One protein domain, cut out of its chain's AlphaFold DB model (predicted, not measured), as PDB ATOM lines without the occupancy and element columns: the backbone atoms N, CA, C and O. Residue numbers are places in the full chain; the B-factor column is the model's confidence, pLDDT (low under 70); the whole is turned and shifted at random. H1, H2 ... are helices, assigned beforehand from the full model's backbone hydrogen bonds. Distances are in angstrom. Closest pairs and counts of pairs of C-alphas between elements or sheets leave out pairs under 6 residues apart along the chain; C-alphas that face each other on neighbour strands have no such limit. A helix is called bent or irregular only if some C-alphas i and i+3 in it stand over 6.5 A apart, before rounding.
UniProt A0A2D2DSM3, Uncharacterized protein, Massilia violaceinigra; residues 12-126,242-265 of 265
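This is residues 12 to 126 and 242 to 265 of the 265 residues of an uncharacterized protein of Massilia violaceinigra (UniProt A0A2D2DSM3). A long helical hairpin, H2 and H3, reaches away from a cluster of shorter helices, H1, H4 and H5, and makes most of the length of an elongated body. H6 runs side by side with part of H2, H7 packs on H2 farther along, and H8 crosses H4 and packs on it. The printed part has 139 residues with eight named helices, H1 to H8 in chain order, and no named strand; the class is all helix. It is only just loose, close to compact, with a radius of gyration of the C-alphas of 17.3 A, and spans 57 by 30 by 20 A.

H1, residues 13 to 23, begins with C-alpha 13 at (126.391, 157.361, 115.152). H2 holds residues 25 to 46 and is 31.7 A long from first to last C-alpha. H3, residues 50 to 69, begins with C-alpha 50 at (171.862, 157.381, 95.297) and is 28.4 A long. H4 is residues 73 to 87, H5 residues 90 to 101, H6 residues 103 to 118 and H7 residues 120 to 126. H4 and H6 are only just irregular: C-alphas 75 and 78 are 6.7 A apart, and so are C-alphas 110 and 113. H8, residues 242 to 264, is 33.8 A long and ends with C-alpha 264 at (139.534, 158.271, 98.421).

H1 touches H5 at a shallow tilt of 22 degrees, the same way, closest at the C-alphas of Tyr 19 and Ile 97, 5.2 A apart. Residues 81 to 84 of H4 touch H1, about perpendicular at 72 degrees but only just past steep; the closest C-alphas, of Met 16 and Ile 81, are 6.2 A apart. H2 and H3 form a hairpin, opposite ways at a shallow tilt of 12 degrees, closest at the C-alphas of Trp 44 and Lys 56, 5.6 A apart. H2 touches H6 with residues 28 to 35, the same way at a shallow tilt of 24 degrees; the closest C-alphas, of Ser 32 and Leu 117, are 5.2 A apart. H7 touches H2 at a steep tilt of 43 degrees, closest at the C-alphas of Gly 39 and Pro 121, 5.3 A apart. H8 touches H4, opposite ways at a steep tilt of 50 degrees, closest at the C-alphas of Tyr 84 and Ala 253, 4.8 A apart. H3 and H8 are apart. Every O i to N i+4 pair is within hydrogen-bond range in H1, H2, H3, H5, H7 and H8; in H4 it is 8 of 11 and in H6 10 of 12.

The two C-alphas farthest apart, of Pro 50 and Ser 91, are 56.7 A apart. Residues 127 to 241 are not printed, and C-alphas 126 and 242 are 34.6 A apart across the cut. The links printed whole are tight. The mean pLDDT of the printed part is 94.3, and residue 265 alone is under 70.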
ATOM      1  N   THR A  12     123.254 153.661 115.963       96.00
ATOM      2  CA  THR A  12     123.356 155.130 115.952       96.00
ATOM      3  C   THR A  12     124.810 155.596 115.828       96.00
ATOM      4  O   THR A  12     125.726 154.933 116.315       96.00
ATOM      5  N   ASP A  13     125.044 156.777 115.245       97.50
ATOM      6  CA  ASP A  13     126.391 157.361 115.152       97.50
ATOM      7  C   ASP A  13     127.064 157.484 116.525       97.50
ATOM      8  O   ASP A  13     128.249 157.202 116.678       97.50
ATOM      9  N   ALA A  14     126.306 157.907 117.544       97.50
ATOM     10  CA  ALA A  14     126.814 158.052 118.907       97.50
ATOM     11  C   ALA A  14     127.304 156.709 119.471       97.50
ATOM     12  O   ALA A  14     128.383 156.646 120.057       97.50
ATOM     13  N   ARG A  15     126.549 155.631 119.233       97.06
ATOM     14  CA  ARG A  15     126.918 154.277 119.649       97.06
ATOM     15  C   ARG A  15     128.139 153.759 118.888       97.06
ATOM     16  O   ARG A  15     129.017 153.142 119.484       97.06
ATOM     17  N   MET A  16     128.238 154.050 117.592       98.12
ATOM     18  CA  MET A  16     129.420 153.702 116.801       98.12
ATOM     19  C   MET A  16     130.680 154.409 117.300       98.12
ATOM     20  O   MET A  16     131.723 153.771 117.436       98.12
ATOM     21  N   ARG A  17     130.587 155.701 117.640       98.50
ATOM     22  CA  ARG A  17     131.708 156.444 118.239       98.50
ATOM     23  C   ARG A  17     132.121 155.865 119.589       98.50
ATOM     24  O   ARG A  17     133.312 155.685 119.825       98.50
ATOM     25  N   GLU A  18     131.157 155.513 120.442       98.31
ATOM     26  CA  GLU A  18     131.424 154.824 121.713       98.31
ATOM     27  C   GLU A  18     132.183 153.505 121.483       98.31
ATOM     28  O   GLU A  18     133.186 153.240 122.149       98.31
ATOM     29  N   TYR A  19     131.762 152.708 120.497       98.12
ATOM     30  CA  TYR A  19     132.462 151.482 120.118       98.12
ATOM     31  C   TYR A  19     133.893 151.745 119.636       98.12
ATOM     32  O   TYR A  19     134.829 151.126 120.148       98.12
ATOM     33  N   PHE A  20     134.092 152.679 118.701       98.38
ATOM     34  CA  PHE A  20     135.423 153.016 118.188       98.38
ATOM     35  C   PHE A  20     136.358 153.538 119.281       98.38
ATOM     36  O   PHE A  20     137.543 153.195 119.301       98.38
ATOM     37  N   GLN A  21     135.826 154.295 120.240       98.19
ATOM     38  CA  GLN A  21     136.568 154.718 121.420       98.19
ATOM     39  C   GLN A  21     136.940 153.526 122.314       98.19
ATOM     40  O   GLN A  21     138.086 153.429 122.755       98.19
ATOM     41  N   ALA A  22     136.007 152.600 122.559       97.88
ATOM     42  CA  ALA A  22     136.232 151.431 123.409       97.88
ATOM     43  C   ALA A  22     137.301 150.480 122.844       97.88
ATOM     44  O   ALA A  22     138.100 149.926 123.604       97.88
ATOM     45  N   VAL A  23     137.346 150.302 121.519       97.25
ATOM     46  CA  VAL A  23     138.379 149.478 120.865       97.25
ATOM     47  C   VAL A  23     139.666 150.248 120.576       97.25
ATOM     48  O   VAL A  23     140.712 149.631 120.390       97.25
ATOM     49  N   GLY A  24     139.623 151.581 120.603       97.56
ATOM     50  CA  GLY A  24     140.777 152.445 120.371       97.56
ATOM     51  C   GLY A  24     141.147 152.588 118.894       97.56
ATOM     52  O   GLY A  24     142.336 152.628 118.580       97.56
ATOM     53  N   THR A  25     140.160 152.679 117.994       96.88
ATOM     54  CA  THR A  25     140.369 152.710 116.532       96.88
ATOM     55  C   THR A  25     141.340 153.805 116.088       96.88
ATOM     56  O   THR A  25     142.248 153.543 115.302       96.88
ATOM     57  N   GLU A  26     141.211 155.021 116.625       96.38
ATOM     58  CA  GLU A  26     142.123 156.134 116.321       96.38
ATOM     59  C   GLU A  26     143.573 155.803 116.712       96.38
ATOM     60  O   GLU A  26     144.513 155.992 115.936       96.38
ATOM     61  N   ARG A  27     143.762 155.220 117.901       97.12
ATOM     62  CA  ARG A  27     145.080 154.781 118.363       97.12
ATOM     63  C   ARG A  27     145.635 153.669 117.473       97.12
ATOM     64  O   ARG A  27     146.823 153.678 117.167       97.12
ATOM     65  N   HIS A  28     144.809 152.711 117.058       96.94
ATOM     66  CA  HIS A  28     145.213 151.650 116.129       96.94
ATOM     67  C   HIS A  28     145.655 152.222 114.779       96.94
ATOM     68  O   HIS A  28     146.715 151.850 114.274       96.94
ATOM     69  N   LEU A  29     144.906 153.182 114.235       95.44
ATOM     70  CA  LEU A  29     145.272 153.889 113.011       95.44
ATOM     71  C   LEU A  29     146.632 154.590 113.151       95.44
ATOM     72  O   LEU A  29     147.498 154.415 112.287       95.44
ATOM     73  N   SER A  30     146.856 155.300 114.260       95.25
ATOM     74  CA  SER A  30     148.141 155.941 114.571       95.25
ATOM     75  C   SER A  30     149.285 154.922 114.638       95.25
ATOM     76  O   SER A  30     150.272 155.083 113.921       95.25
ATOM     77  N   ILE A  31     149.122 153.815 115.374       96.38
ATOM     78  CA  ILE A  31     150.128 152.741 115.465       96.38
ATOM     79  C   ILE A  31     150.472 152.185 114.077       96.38
ATOM     80  O   ILE A  31     151.645 152.002 113.755       96.38
ATOM     81  N   SER A  32     149.463 151.923 113.241       95.00
ATOM     82  CA  SER A  32     149.679 151.389 111.892       95.00
ATOM     83  C   SER A  32     150.441 152.375 110.999       95.00
ATOM     84  O   SER A  32     151.385 151.993 110.303       95.00
ATOM     85  N   SER A  33     150.090 153.659 111.077       94.31
ATOM     86  CA  SER A  33     150.706 154.734 110.301       94.31
ATOM     87  C   SER A  33     152.162 154.956 110.706       94.31
ATOM     88  O   SER A  33     153.044 155.052 109.849       94.31
ATOM     89  N   GLU A  34     152.436 154.973 112.011       95.44
ATOM     90  CA  GLU A  34     153.787 155.072 112.559       95.44
ATOM     91  C   GLU A  34     154.647 153.865 112.180       95.44
ATOM     92  O   GLU A  34     155.805 154.035 111.787       95.44
ATOM     93  N   ALA A  35     154.085 152.654 112.236       94.94
ATOM     94  CA  ALA A  35     154.787 151.443 111.832       94.94
ATOM     95  C   ALA A  35     155.214 151.521 110.359       94.94
ATOM     96  O   ALA A  35     156.392 151.320 110.053       94.94
ATOM     97  N   PHE A  36     154.302 151.872 109.444       93.50
ATOM     98  CA  PHE A  36     154.644 152.046 108.029       93.50
ATOM     99  C   PHE A  36     155.674 153.150 107.805       93.50
ATOM    100  O   PHE A  36     156.646 152.925 107.082       93.50
ATOM    101  N   LYS A  37     155.515 154.313 108.450       93.38
ATOM    102  CA  LYS A  37     156.477 155.418 108.353       93.38
ATOM    103  C   LYS A  37     157.881 154.963 108.748       93.38
ATOM    104  O   LYS A  37     158.821 155.158 107.979       93.38
ATOM    105  N   LYS A  38     158.010 154.285 109.892       93.75
ATOM    106  CA  LYS A  38     159.280 153.712 110.352       93.75
ATOM    107  C   LYS A  38     159.831 152.689 109.355       93.75
ATOM    108  O   LYS A  38     161.021 152.700 109.058       93.75
ATOM    109  N   GLY A  39     158.973 151.832 108.802       91.75
ATOM    110  CA  GLY A  39     159.350 150.864 107.772       91.75
ATOM    111  C   GLY A  39     159.950 151.513 106.521       91.75
ATOM    112  O   GLY A  39     160.997 151.068 106.046       91.75
ATOM    113  N   TYR A  40     159.325 152.580 106.012       91.88
ATOM    114  CA  TYR A  40     159.840 153.347 104.875       91.88
ATOM    115  C   TYR A  40     161.149 154.068 105.207       91.88
ATOM    116  O   TYR A  40     162.084 154.035 104.408       91.88
ATOM    117  N   GLU A  41     161.245 154.676 106.389       94.06
ATOM    118  CA  GLU A  41     162.456 155.359 106.849       94.06
ATOM    119  C   GLU A  41     163.643 154.390 106.984       94.06
ATOM    120  O   GLU A  41     164.761 154.681 106.547       94.06
ATOM    121  N   GLU A  42     163.409 153.193 107.520       92.19
ATOM    122  CA  GLU A  42     164.421 152.141 107.591       92.19
ATOM    123  C   GLU A  42     164.874 151.662 106.202       92.19
ATOM    124  O   GLU A  42     166.073 151.475 105.983       92.19
ATOM    125  N   ASP A  43     163.954 151.461 105.253       89.62
ATOM    126  CA  ASP A  43     164.306 151.032 103.889       89.62
ATOM    127  C   ASP A  43     165.050 152.129 103.104       89.62
ATOM    128  O   ASP A  43     165.977 151.849 102.336       89.62
ATOM    129  N   TRP A  44     164.682 153.394 103.321       94.06
ATOM    130  CA  TRP A  44     165.371 154.550 102.752       94.06
ATOM    131  C   TRP A  44     166.774 154.738 103.345       94.06
ATOM    132  O   TRP A  44     167.744 154.934 102.607       94.06
ATOM    133  N   SER A  45     166.915 154.651 104.670       94.19
ATOM    134  CA  SER A  45     168.199 154.856 105.357       94.19
ATOM    135  C   SER A  45     169.238 153.791 104.991       94.19
ATOM    136  O   SER A  45     170.405 154.139 104.780       94.19
ATOM    137  N   LYS A  46     168.815 152.527 104.836       93.25
ATOM    138  CA  LYS A  46     169.667 151.388 104.440       93.25
ATOM    139  C   LYS A  46     170.068 151.400 102.958       93.25
ATOM    140  O   LYS A  46     171.012 150.698 102.592       93.25
ATOM    141  N   GLU A  47     169.397 152.185 102.112       94.19
ATOM    142  CA  GLU A  47     169.732 152.293 100.690       94.19
ATOM    143  C   GLU A  47     171.060 153.031 100.477       94.19
ATOM    144  O   GLU A  47     171.312 154.096 101.060       94.19
ATOM    145  N   ARG A  48     171.905 152.450  99.623       94.75
ATOM    146  CA  ARG A  48     173.249 152.952  99.310       94.75
ATOM    147  C   ARG A  48     173.336 153.529  97.908       94.75
ATOM    148  O   ARG A  48     174.137 154.434  97.696       94.75
ATOM    149  N   ASP A  49     172.534 153.030  96.970       95.69
ATOM    150  CA  ASP A  49     172.493 153.570  95.618       95.69
ATOM    151  C   ASP A  49     171.782 154.939  95.618       95.69
ATOM    152  O   ASP A  49     170.618 155.015  96.021       95.69
ATOM    153  N   PRO A  50     172.436 156.038  95.190       95.88
ATOM    154  CA  PRO A  50     171.862 157.381  95.297       95.88
ATOM    155  C   PRO A  50     170.544 157.555  94.535       95.88
ATOM    156  O   PRO A  50     169.647 158.254  95.010       95.88
ATOM    157  N   VAL A  51     170.404 156.900  93.378       95.25
ATOM    158  CA  VAL A  51     169.200 156.992  92.540       95.25
ATOM    159  C   VAL A  51     168.033 156.274  93.214       95.25
ATOM    160  O   VAL A  51     166.954 156.850  93.371       95.25
ATOM    161  N   GLN A  52     168.249 155.046  93.688       93.19
ATOM    162  CA  GLN A  52     167.240 154.308  94.448       93.19
ATOM    163  C   GLN A  52     166.903 155.002  95.769       93.19
ATOM    164  O   GLN A  52     165.734 155.053  96.146       93.19
ATOM    165  N   LYS A  53     167.888 155.601  96.447       95.81
ATOM    166  CA  LYS A  53     167.668 156.345  97.691       95.81
ATOM    167  C   LYS A  53     166.777 157.564  97.472       95.81
ATOM    168  O   LYS A  53     165.851 157.782  98.249       95.81
ATOM    169  N   ALA A  54     167.012 158.327  96.405       96.19
ATOM    170  CA  ALA A  54     166.151 159.448  96.033       96.19
ATOM    171  C   ALA A  54     164.725 158.978  95.695       96.19
ATOM    172  O   ALA A  54     163.758 159.552  96.190       96.19
ATOM    173  N   SER A  55     164.586 157.888  94.930       94.88
ATOM    174  CA  SER A  55     163.277 157.307  94.599       94.88
ATOM    175  C   SER A  55     162.507 156.848  95.843       94.88
ATOM    176  O   SER A  55     161.336 157.192  95.998       94.88
ATOM    177  N   LYS A  56     163.165 156.149  96.776       94.50
ATOM    178  CA  LYS A  56     162.568 155.752  98.061       94.50
ATOM    179  C   LYS A  56     162.150 156.959  98.901       94.50
ATOM    180  O   LYS A  56     161.095 156.914  99.528       94.50
ATOM    181  N   LYS A  57     162.932 158.045  98.880       96.25
ATOM    182  CA  LYS A  57     162.574 159.283  99.583       96.25
ATOM    183  C   LYS A  57     161.272 159.881  99.046       96.25
ATOM    184  O   LYS A  57     160.419 160.241  99.842       96.25
ATOM    185  N   ILE A  58     161.098 159.932  97.723       95.75
ATOM    186  CA  ILE A  58     159.862 160.435  97.097       95.75
ATOM    187  C   ILE A  58     158.650 159.613  97.551       95.75
ATOM    188  O   ILE A  58     157.631 160.182  97.929       95.75
ATOM    189  N   VAL A  59     158.769 158.281  97.561       92.88
ATOM    190  CA  VAL A  59     157.693 157.390  98.030       92.88
ATOM    191  C   VAL A  59     157.378 157.633  99.508       92.88
ATOM    192  O   VAL A  59     156.210 157.734  99.872       92.88
ATOM    193  N   MET A  60     158.404 157.765 100.353       94.56
ATOM    194  CA  MET A  60     158.246 158.050 101.781       94.56
ATOM    195  C   MET A  60     157.583 159.412 102.029       94.56
ATOM    196  O   MET A  60     156.670 159.504 102.846       94.56
ATOM    197  N   ASP A  61     158.023 160.466 101.335       95.44
ATOM    198  CA  ASP A  61     157.462 161.812 101.470       95.44
ATOM    199  C   ASP A  61     155.985 161.829 101.043       95.44
ATOM    200  O   ASP A  61     155.146 162.349 101.777       95.44
ATOM    201  N   HIS A  62     155.652 161.182  99.921       94.19
ATOM    202  CA  HIS A  62     154.267 161.049  99.465       94.19
ATOM    203  C   HIS A  62     153.406 160.246 100.448       94.19
ATOM    204  O   HIS A  62     152.287 160.642 100.761       94.19
ATOM    205  N   PHE A  63     153.927 159.141 100.989       92.44
ATOM    206  CA  PHE A  63     153.229 158.384 102.027       92.44
ATOM    207  C   PHE A  63     152.959 159.246 103.269       92.44
ATOM    208  O   PHE A  63     151.840 159.250 103.774       92.44
ATOM    209  N   ASN A  64     153.947 160.016 103.734       92.94
ATOM    210  CA  ASN A  64     153.789 160.922 104.876       92.94
ATOM    211  C   ASN A  64     152.726 162.000 104.615       92.94
ATOM    212  O   ASN A  64     151.944 162.326 105.511       92.94
ATOM    213  N   GLU A  65     152.676 162.539 103.398       94.44
ATOM    214  CA  GLU A  65     151.637 163.479 102.978       94.44
ATOM    215  C   GLU A  65     150.252 162.817 103.007       94.44
ATOM    216  O   GLU A  65     149.340 163.330 103.654       94.44
ATOM    217  N   VAL A  66     150.089 161.646 102.385       91.81
ATOM    218  CA  VAL A  66     148.814 160.907 102.375       91.81
ATOM    219  C   VAL A  66     148.366 160.547 103.790       91.81
ATOM    220  O   VAL A  66     147.203 160.750 104.127       91.81
ATOM    221  N   VAL A  67     149.266 160.071 104.650       91.50
ATOM    222  CA  VAL A  67     148.931 159.734 106.040       91.50
ATOM    223  C   VAL A  67     148.466 160.964 106.811       91.50
ATOM    224  O   VAL A  67     147.405 160.935 107.424       91.50
ATOM    225  N   SER A  68     149.225 162.059 106.749       91.50
ATOM    226  CA  SER A  68     148.922 163.271 107.521       91.50
ATOM    227  C   SER A  68     147.707 164.046 107.008       91.50
ATOM    228  O   SER A  68     147.141 164.844 107.750       91.50
ATOM    229  N   THR A  69     147.290 163.824 105.757       91.38
ATOM    230  CA  THR A  69     146.192 164.581 105.139       91.38
ATOM    231  C   THR A  69     144.950 163.749 104.853       91.38
ATOM    232  O   THR A  69     143.855 164.300 104.924       91.38
ATOM    233  N   LYS A  70     145.070 162.463 104.512       90.06
ATOM    234  CA  LYS A  70     143.949 161.601 104.100       90.06
ATOM    235  C   LYS A  70     143.639 160.492 105.103       90.06
ATOM    236  O   LYS A  70     142.471 160.160 105.256       90.06
ATOM    237  N   LEU A  71     144.644 159.946 105.789       90.50
ATOM    238  CA  LEU A  71     144.473 158.840 106.745       90.50
ATOM    239  C   LEU A  71     144.448 159.323 108.201       90.50
ATOM    240  O   LEU A  71     145.032 158.698 109.083       90.50
ATOM    241  N   VAL A  72     143.764 160.440 108.443       93.19
ATOM    242  CA  VAL A  72     143.491 160.964 109.789       93.19
ATOM    243  C   VAL A  72     142.100 160.522 110.235       93.19
ATOM    244  O   VAL A  72     141.178 160.463 109.414       93.19
ATOM    245  N   TRP A  73     141.941 160.173 111.515       95.56
ATOM    246  CA  TRP A  73     140.708 159.554 112.008       95.56
ATOM    247  C   TRP A  73     139.487 160.439 111.778       95.56
ATOM    248  O   TRP A  73     138.452 159.939 111.365       95.56
ATOM    249  N   GLU A  74     139.615 161.755 111.897       95.50
ATOM    250  CA  GLU A  74     138.523 162.709 111.685       95.50
ATOM    251  C   GLU A  74     137.941 162.645 110.264       95.50
ATOM    252  O   GLU A  74     136.766 162.941 110.056       95.50
ATOM    253  N   LYS A  75     138.747 162.244 109.270       94.62
ATOM    254  CA  LYS A  75     138.289 162.038 107.885       94.62
ATOM    255  C   LYS A  75     137.769 160.628 107.640       94.62
ATOM    256  O   LYS A  75     136.917 160.437 106.776       94.62
ATOM    257  N   LEU A  76     138.301 159.651 108.367       95.94
ATOM    258  CA  LEU A  76     137.941 158.247 108.211       95.94
ATOM    259  C   LEU A  76     136.715 157.852 109.038       95.94
ATOM    260  O   LEU A  76     135.984 156.960 108.621       95.94
ATOM    261  N   GLU A  77     136.461 158.518 110.165       97.12
ATOM    262  CA  GLU A  77     135.367 158.208 111.086       97.12
ATOM    263  C   GLU A  77     134.005 158.200 110.378       97.12
ATOM    264  O   GLU A  77     133.303 157.202 110.521       97.12
ATOM    265  N   PRO A  78     133.621 159.205 109.559       96.50
ATOM    266  CA  PRO A  78     132.332 159.166 108.870       96.50
ATOM    267  C   PRO A  78     132.195 157.947 107.946       96.50
ATOM    268  O   PRO A  78     131.164 157.280 107.946       96.50
ATOM    269  N   LEU A  79     133.261 157.594 107.221       96.00
ATOM    270  CA  LEU A  79     133.275 156.422 106.339       96.00
ATOM    271  C   LEU A  79     133.192 155.112 107.129       96.00
ATOM    272  O   LEU A  79     132.539 154.163 106.690       96.00
ATOM    273  N   ALA A  80     133.855 155.052 108.286       96.50
ATOM    274  CA  ALA A  80     133.792 153.910 109.184       96.50
ATOM    275  C   ALA A  80     132.383 153.754 109.771       96.50
ATOM    276  O   ALA A  80     131.846 152.652 109.739       96.50
ATOM    277  N   ILE A  81     131.756 154.842 110.237       97.50
ATOM    278  CA  ILE A  81     130.372 154.834 110.736       97.50
ATOM    279  C   ILE A  81     129.425 154.312 109.650       97.50
ATOM    280  O   ILE A  81     128.712 153.344 109.901       97.50
ATOM    281  N   GLU A  82     129.475 154.878 108.440       95.56
ATOM    282  CA  GLU A  82     128.618 154.449 107.327       95.56
ATOM    283  C   GLU A  82     128.776 152.957 107.011       95.56
ATOM    284  O   GLU A  82     127.784 152.260 106.822       95.56
ATOM    285  N   SER A  83     130.015 152.458 106.961       95.88
ATOM    286  CA  SER A  83     130.289 151.050 106.635       95.88
ATOM    287  C   SER A  83     129.804 150.110 107.741       95.88
ATOM    288  O   SER A  83     129.223 149.064 107.485       95.88
ATOM    289  N   TYR A  84     129.995 150.488 109.003       96.56
ATOM    290  CA  TYR A  84     129.561 149.664 110.126       96.56
ATOM    291  C   TYR A  84     128.035 149.664 110.283       96.56
ATOM    292  O   TYR A  84     127.464 148.621 110.590       96.56
ATOM    293  N   GLN A  85     127.356 150.777 110.005       95.69
ATOM    294  CA  GLN A  85     125.890 150.861 110.041       95.69
ATOM    295  C   GLN A  85     125.195 150.029 108.954       95.69
ATOM    296  O   GLN A  85     124.019 149.700 109.112       95.69
ATOM    297  N   GLN A  86     125.890 149.672 107.867       93.75
ATOM    298  CA  GLN A  86     125.352 148.784 106.828       93.75
ATOM    299  C   GLN A  86     125.214 147.334 107.313       93.75
ATOM    300  O   GLN A  86     124.287 146.635 106.907       93.75
ATOM    301  N   GLU A  87     126.089 146.907 108.222       94.38
ATOM    302  CA  GLU A  87     126.170 145.517 108.685       94.38
ATOM    303  C   GLU A  87     125.702 145.324 110.140       94.38
ATOM    304  O   GLU A  87     125.424 144.191 110.552       94.38
ATOM    305  N   LEU A  88     125.615 146.401 110.934       95.31
ATOM    306  CA  LEU A  88     125.380 146.338 112.381       95.31
ATOM    307  C   LEU A  88     124.116 147.082 112.823       95.31
ATOM    308  O   LEU A  88     123.903 148.263 112.538       95.31
ATOM    309  N   SER A  89     123.306 146.383 113.616       95.50
ATOM    310  CA  SER A  89     122.206 146.974 114.383       95.50
ATOM    311  C   SER A  89     122.701 147.641 115.670       95.50
ATOM    312  O   SER A  89     123.801 147.352 116.144       95.50
ATOM    313  N   ASP A  90     121.880 148.487 116.298       94.62
ATOM    314  CA  ASP A  90     122.247 149.119 117.578       94.62
ATOM    315  C   ASP A  90     122.516 148.078 118.683       94.62
ATOM    316  O   ASP A  90     123.475 148.215 119.444       94.62
ATOM    317  N   SER A  91     121.753 146.975 118.697       94.69
ATOM    318  CA  SER A  91     122.000 145.845 119.603       94.69
ATOM    319  C   SER A  91     123.339 145.159 119.339       94.69
ATOM    320  O   SER A  91     124.046 144.843 120.293       94.69
ATOM    321  N   ASP A  92     123.728 144.986 118.067       96.50
ATOM    322  CA  ASP A  92     125.032 144.398 117.736       96.50
ATOM    323  C   ASP A  92     126.165 145.256 118.315       96.50
ATOM    324  O   ASP A  92     127.099 144.737 118.927       96.50
ATOM    325  N   VAL A  93     126.074 146.581 118.165       97.25
ATOM    326  CA  VAL A  93     127.124 147.498 118.629       97.25
ATOM    327  C   VAL A  93     127.160 147.590 120.151       97.25
ATOM    328  O   VAL A  93     128.243 147.648 120.733       97.25
ATOM    329  N   GLN A  94     126.010 147.525 120.826       96.69
ATOM    330  CA  GLN A  94     125.968 147.443 122.286       96.69
ATOM    331  C   GLN A  94     126.688 146.187 122.805       96.69
ATOM    332  O   GLN A  94     127.486 146.273 123.743       96.69
ATOM    333  N   GLU A  95     126.464 145.032 122.176       96.69
ATOM    334  CA  GLU A  95     127.185 143.797 122.499       96.69
ATOM    335  C   GLU A  95     128.685 143.914 122.197       96.69
ATOM    336  O   GLU A  95     129.514 143.408 122.956       96.69
ATOM    337  N   MET A  96     129.058 144.607 121.118       97.75
ATOM    338  CA  MET A  96     130.460 144.850 120.764       97.75
ATOM    339  C   MET A  96     131.163 145.754 121.781       97.75
ATOM    340  O   MET A  96     132.306 145.486 122.143       97.75
ATOM    341  N   ILE A  97     130.487 146.785 122.295       98.25
ATOM    342  CA  ILE A  97     131.002 147.638 123.378       98.25
ATOM    343  C   ILE A  97     131.160 146.830 124.668       98.25
ATOM    344  O   ILE A  97     132.185 146.937 125.348       98.25
ATOM    345  N   ALA A  98     130.174 145.997 125.013       97.81
ATOM    346  CA  ALA A  98     130.268 145.120 126.176       97.81
ATOM    347  C   ALA A  98     131.461 144.156 126.050       97.81
ATOM    348  O   ALA A  98     132.245 144.007 126.991       97.81
ATOM    349  N   HIS A  99     131.654 143.565 124.866       97.62
ATOM    350  CA  HIS A  99     132.803 142.710 124.571       97.62
ATOM    351  C   HIS A  99     134.125 143.468 124.663       97.62
ATOM    352  O   HIS A  99     135.024 142.999 125.361       97.62
ATOM    353  N   ALA A 100     134.239 144.649 124.051       97.62
ATOM    354  CA  ALA A 100     135.451 145.471 124.078       97.62
ATOM    355  C   ALA A 100     135.923 145.778 125.511       97.62
ATOM    356  O   ALA A 100     137.124 145.873 125.768       97.62
ATOM    357  N   ASN A 101     134.981 145.866 126.455       97.31
ATOM    358  CA  ASN A 101     135.246 146.102 127.872       97.31
ATOM    359  C   ASN A 101     135.515 144.832 128.703       97.31
ATOM    360  O   ASN A 101     135.988 144.939 129.843       97.31
ATOM    361  N   SER A 102     135.251 143.644 128.155       98.12
ATOM    362  CA  SER A 102     135.558 142.354 128.786       98.12
ATOM    363  C   SER A 102     137.074 142.102 128.885       98.12
ATOM    364  O   SER A 102     137.853 142.758 128.188       98.12
ATOM    365  N   PRO A 103     137.539 141.143 129.713       98.25
ATOM    366  CA  PRO A 103     138.956 140.773 129.762       98.25
ATOM    367  C   PRO A 103     139.529 140.385 128.390       98.25
ATOM    368  O   PRO A 103     140.570 140.910 127.997       98.25
ATOM    369  N   ALA A 104     138.818 139.544 127.629       97.44
ATOM    370  CA  ALA A 104     139.239 139.121 126.294       97.44
ATOM    371  C   ALA A 104     139.278 140.302 125.311       97.44
ATOM    372  O   ALA A 104     140.266 140.478 124.599       97.44
ATOM    373  N   GLY A 105     138.253 141.162 125.323       97.50
ATOM    374  CA  GLY A 105     138.213 142.370 124.494       97.50
ATOM    375  C   GLY A 105     139.354 143.337 124.804       97.50
ATOM    376  O   GLY A 105     140.017 143.816 123.888       97.50
ATOM    377  N   LYS A 106     139.671 143.554 126.085       98.31
ATOM    378  CA  LYS A 106     140.811 144.387 126.497       98.31
ATOM    379  C   LYS A 106     142.142 143.807 126.031       98.31
ATOM    380  O   LYS A 106     142.944 144.546 125.467       98.31
ATOM    381  N   VAL A 107     142.376 142.504 126.202       98.25
ATOM    382  CA  VAL A 107     143.590 141.841 125.684       98.25
ATOM    383  C   VAL A 107     143.670 141.978 124.159       98.25
ATOM    384  O   VAL A 107     144.718 142.355 123.625       98.25
ATOM    385  N   GLY A 108     142.558 141.752 123.457       96.75
ATOM    386  CA  GLY A 108     142.453 141.924 122.010       96.75
ATOM    387  C   GLY A 108     142.834 143.339 121.560       96.75
ATOM    388  O   GLY A 108     143.765 143.522 120.777       96.75
ATOM    389  N   ASN A 109     142.161 144.346 122.113       97.12
ATOM    390  CA  ASN A 109     142.267 145.740 121.684       97.12
ATOM    391  C   ASN A 109     143.547 146.435 122.165       97.12
ATOM    392  O   ASN A 109     144.067 147.318 121.485       97.12
ATOM    393  N   GLN A 110     144.074 146.057 123.332       97.06
ATOM    394  CA  GLN A 110     145.204 146.754 123.956       97.06
ATOM    395  C   GLN A 110     146.545 146.051 123.739       97.06
ATOM    396  O   GLN A 110     147.583 146.702 123.867       97.06
ATOM    397  N   LYS A 111     146.548 144.753 123.406       97.06
ATOM    398  CA  LYS A 111     147.779 143.979 123.186       97.06
ATOM    399  C   LYS A 111     147.836 143.355 121.802       97.06
ATOM    400  O   LYS A 111     148.743 143.680 121.039       97.06
ATOM    401  N   LEU A 112     146.875 142.496 121.458       96.38
ATOM    402  CA  LEU A 112     146.931 141.717 120.218       96.38
ATOM    403  C   LEU A 112     146.905 142.609 118.971       96.38
ATOM    404  O   LEU A 112     147.797 142.496 118.133       96.38
ATOM    405  N   ILE A 113     145.906 143.489 118.846       96.25
ATOM    406  CA  ILE A 113     145.766 144.363 117.673       96.25
ATOM    407  C   ILE A 113     146.976 145.306 117.550       96.25
ATOM    408  O   ILE A 113     147.612 145.289 116.497       96.25
ATOM    409  N   PRO A 114     147.397 146.051 118.593       96.69
ATOM    410  CA  PRO A 114     148.624 146.846 118.540       96.69
ATOM    411  C   PRO A 114     149.861 146.053 118.114       96.69
ATOM    412  O   PRO A 114     150.638 146.527 117.283       96.69
ATOM    413  N   ALA A 115     150.035 144.836 118.641       95.94
ATOM    414  CA  ALA A 115     151.151 143.981 118.264       95.94
ATOM    415  C   ALA A 115     151.080 143.601 116.779       95.94
ATOM    416  O   ALA A 115     152.076 143.761 116.081       95.94
ATOM    417  N   LEU A 116     149.915 143.180 116.276       95.06
ATOM    418  CA  LEU A 116     149.692 142.880 114.856       95.06
ATOM    419  C   LEU A 116     149.980 144.087 113.952       95.06
ATOM    420  O   LEU A 116     150.635 143.940 112.921       95.06
ATOM    421  N   LEU A 117     149.528 145.280 114.339       95.38
ATOM    422  CA  LEU A 117     149.728 146.505 113.562       95.38
ATOM    423  C   LEU A 117     151.201 146.924 113.520       95.38
ATOM    424  O   LEU A 117     151.711 147.285 112.461       95.38
ATOM    425  N   GLY A 118     151.922 146.789 114.636       93.12
ATOM    426  CA  GLY A 118     153.362 147.058 114.690       93.12
ATOM    427  C   GLY A 118     154.195 146.154 113.771       93.12
ATOM    428  O   GLY A 118     155.311 146.508 113.395       93.12
ATOM    429  N   GLN A 119     153.649 145.003 113.370       91.00
ATOM    430  CA  GLN A 119     154.300 144.029 112.496       91.00
ATOM    431  C   GLN A 119     154.074 144.264 110.992       91.00
ATOM    432  O   GLN A 119     154.736 143.620 110.168       91.00
ATOM    433  N   LEU A 120     153.174 145.179 110.607       91.00
ATOM    434  CA  LEU A 120     152.799 145.407 109.205       91.00
ATOM    435  C   LEU A 120     153.987 145.653 108.255       91.00
ATOM    436  O   LEU A 120     153.993 145.043 107.183       91.00
ATOM    437  N   PRO A 121     155.027 146.436 108.611       89.81
ATOM    438  CA  PRO A 121     156.158 146.669 107.709       89.81
ATOM    439  C   PRO A 121     156.927 145.393 107.364       89.81
ATOM    440  O   PRO A 121     157.305 145.178 106.213       89.81
ATOM    441  N   MET A 122     157.139 144.509 108.342       89.12
ATOM    442  CA  MET A 122     157.853 143.252 108.111       89.12
ATOM    443  C   MET A 122     157.006 142.284 107.273       89.12
ATOM    444  O   MET A 122     157.539 141.625 106.379       89.12
ATOM    445  N   ILE A 123     155.686 142.247 107.492       90.56
ATOM    446  CA  ILE A 123     154.761 141.479 106.646       90.56
ATOM    447  C   ILE A 123     154.797 142.010 105.208       90.56
ATOM    448  O   ILE A 123     154.935 141.225 104.271       90.56
ATOM    449  N   GLN A 124     154.747 143.332 105.014       90.00
ATOM    450  CA  GLN A 124     154.851 143.956 103.693       90.00
ATOM    451  C   GLN A 124     156.170 143.585 103.000       90.00
ATOM    452  O   GLN A 124     156.157 143.166 101.841       90.00
ATOM    453  N   GLN A 125     157.303 143.666 103.706       88.94
ATOM    454  CA  GLN A 125     158.608 143.257 103.176       88.94
ATOM    455  C   GLN A 125     158.626 141.779 102.773       88.94
ATOM    456  O   GLN A 125     159.137 141.442 101.703       88.94
ATOM    457  N   TYR A 126     158.035 140.900 103.587       91.88
ATOM    458  CA  TYR A 126     157.919 139.478 103.274       91.88
ATOM    459  C   TYR A 126     157.088 139.242 102.007       91.88
ATOM    460  O   TYR A 126     157.532 138.528 101.106       91.88
ATOM    461  N   GLU A 242     128.022 133.200 119.427       93.00
ATOM    462  CA  GLU A 242     127.660 134.616 119.395       93.00
ATOM    463  C   GLU A 242     128.859 135.486 119.005       93.00
ATOM    464  O   GLU A 242     128.758 136.336 118.117       93.00
ATOM    465  N   ARG A 243     130.040 135.187 119.556       93.69
ATOM    466  CA  ARG A 243     131.267 135.911 119.236       93.69
ATOM    467  C   ARG A 243     131.700 135.667 117.796       93.69
ATOM    468  O   ARG A 243     132.074 136.608 117.100       93.69
ATOM    469  N   GLN A 244     131.601 134.434 117.307       93.69
ATOM    470  CA  GLN A 244     131.912 134.132 115.910       93.69
ATOM    471  C   GLN A 244     130.975 134.854 114.936       93.69
ATOM    472  O   GLN A 244     131.417 135.317 113.883       93.69
ATOM    473  N   ALA A 245     129.684 134.951 115.267       92.56
ATOM    474  CA  ALA A 245     128.726 135.708 114.470       92.56
ATOM    475  C   ALA A 245     129.072 137.204 114.452       92.56
ATOM    476  O   ALA A 245     129.098 137.804 113.376       92.56
ATOM    477  N   GLN A 246     129.424 137.764 115.610       93.69
ATOM    478  CA  GLN A 246     129.860 139.152 115.745       93.69
ATOM    479  C   GLN A 246     131.130 139.434 114.925       93.69
ATOM    480  O   GLN A 246     131.145 140.377 114.138       93.69
ATOM    481  N   ILE A 247     132.161 138.580 115.013       93.81
ATOM    482  CA  ILE A 247     133.398 138.709 114.218       93.81
ATOM    483  C   ILE A 247     133.090 138.733 112.719       93.81
ATOM    484  O   ILE A 247     133.625 139.568 111.996       93.81
ATOM    485  N   ARG A 248     132.202 137.855 112.233       92.25
ATOM    486  CA  ARG A 248     131.833 137.826 110.809       92.25
ATOM    487  C   ARG A 248     131.184 139.130 110.340       92.25
ATOM    488  O   ARG A 248     131.503 139.576 109.242       92.25
ATOM    489  N   LYS A 249     130.300 139.734 111.142       93.50
ATOM    490  CA  LYS A 249     129.683 141.031 110.810       93.50
ATOM    491  C   LYS A 249     130.720 142.154 110.791       93.50
ATOM    492  O   LYS A 249     130.796 142.892 109.815       93.50
ATOM    493  N   VAL A 250     131.572 142.223 111.818       94.12
ATOM    494  CA  VAL A 250     132.646 143.227 111.896       94.12
ATOM    495  C   VAL A 250     133.581 143.126 110.694       94.12
ATOM    496  O   VAL A 250     133.868 144.138 110.069       94.12
ATOM    497  N   ARG A 251     133.989 141.917 110.293       92.19
ATOM    498  CA  ARG A 251     134.853 141.734 109.115       92.19
ATOM    499  C   ARG A 251     134.212 142.241 107.826       92.19
ATOM    500  O   ARG A 251     134.910 142.817 107.001       92.19
ATOM    501  N   LYS A 252     132.904 142.048 107.634       92.38
ATOM    502  CA  LYS A 252     132.201 142.605 106.468       92.38
ATOM    503  C   LYS A 252     132.205 144.132 106.491       92.38
ATOM    504  O   LYS A 252     132.619 144.738 105.508       92.38
ATOM    505  N   ALA A 253     131.866 144.729 107.632       94.94
ATOM    506  CA  ALA A 253     131.931 146.179 107.812       94.94
ATOM    507  C   ALA A 253     133.348 146.730 107.555       94.94
ATOM    508  O   ALA A 253     133.520 147.755 106.898       94.94
ATOM    509  N   GLU A 254     134.388 146.030 108.019       93.69
ATOM    510  CA  GLU A 254     135.787 146.383 107.761       93.69
ATOM    511  C   GLU A 254     136.160 146.270 106.279       93.69
ATOM    512  O   GLU A 254     136.917 147.100 105.780       93.69
ATOM    513  N   GLN A 255     135.643 145.273 105.557       91.25
ATOM    514  CA  GLN A 255     135.868 145.125 104.117       91.25
ATOM    515  C   GLN A 255     135.233 146.268 103.325       91.25
ATOM    516  O   GLN A 255     135.877 146.823 102.432       91.25
ATOM    517  N   GLU A 256     134.006 146.653 103.669       93.06
ATOM    518  CA  GLU A 256     133.331 147.804 103.068       93.06
ATOM    519  C   GLU A 256     134.081 149.103 103.364       93.06
ATOM    520  O   GLU A 256     134.357 149.888 102.450       93.06
ATOM    521  N   PHE A 257     134.505 149.284 104.615       94.88
ATOM    522  CA  PHE A 257     135.310 150.426 105.025       94.88
ATOM    523  C   PHE A 257     136.639 150.494 104.260       94.88
ATOM    524  O   PHE A 257     136.976 151.542 103.704       94.88
ATOM    525  N   GLN A 258     137.373 149.381 104.148       91.00
ATOM    526  CA  GLN A 258     138.602 149.296 103.350       91.00
ATOM    527  C   GLN A 258     138.345 149.630 101.877       91.00
ATOM    528  O   GLN A 258     139.117 150.380 101.280       91.00
ATOM    529  N   GLY A 259     137.255 149.125 101.293       90.00
ATOM    530  CA  GLY A 259     136.867 149.432  99.916       90.00
ATOM    531  C   GLY A 259     136.631 150.928  99.694       90.00
ATOM    532  O   GLY A 259     137.137 151.496  98.724       90.00
ATOM    533  N   ARG A 260     135.935 151.590 100.624       90.06
ATOM    534  CA  ARG A 260     135.693 153.042 100.581       90.06
ATOM    535  C   ARG A 260     136.968 153.852 100.787       90.06
ATOM    536  O   ARG A 260     137.191 154.808 100.048       90.06
ATOM    537  N   MET A 261     137.832 153.450 101.723       88.75
ATOM    538  CA  MET A 261     139.141 154.081 101.924       88.75
ATOM    539  C   MET A 261     139.992 154.045 100.651       88.75
ATOM    540  O   MET A 261     140.591 155.051 100.283       88.75
ATOM    541  N   MET A 262     140.014 152.914  99.940       83.12
ATOM    542  CA  MET A 262     140.735 152.803  98.665       83.12
ATOM    543  C   MET A 262     140.178 153.737  97.581       83.12
ATOM    544  O   MET A 262     140.924 154.130  96.694       83.12
ATOM    545  N   GLY A 263     138.894 154.104  97.642       82.38
ATOM    546  CA  GLY A 263     138.272 155.035  96.696       82.38
ATOM    547  C   GLY A 263     138.633 156.510  96.909       82.38
ATOM    548  O   GLY A 263     138.432 157.308  95.997       82.38
ATOM    549  N   ILE A 264     139.157 156.882  98.085       78.12
ATOM    550  CA  ILE A 264     139.534 158.271  98.421       78.12
ATOM    551  C   ILE A 264     141.055 158.519  98.424       78.12
ATOM    552  O   ILE A 264     141.503 159.676  98.484       78.12
ATOM    553  N   MET A 265     141.853 157.448  98.386       69.25
ATOM    554  CA  MET A 265     143.316 157.506  98.276       69.25
ATOM    555  C   MET A 265     143.744 157.822  96.849       69.25
ATOM    556  O   MET A 265     144.480 158.831  96.719       69.25
TER     557      MET A 265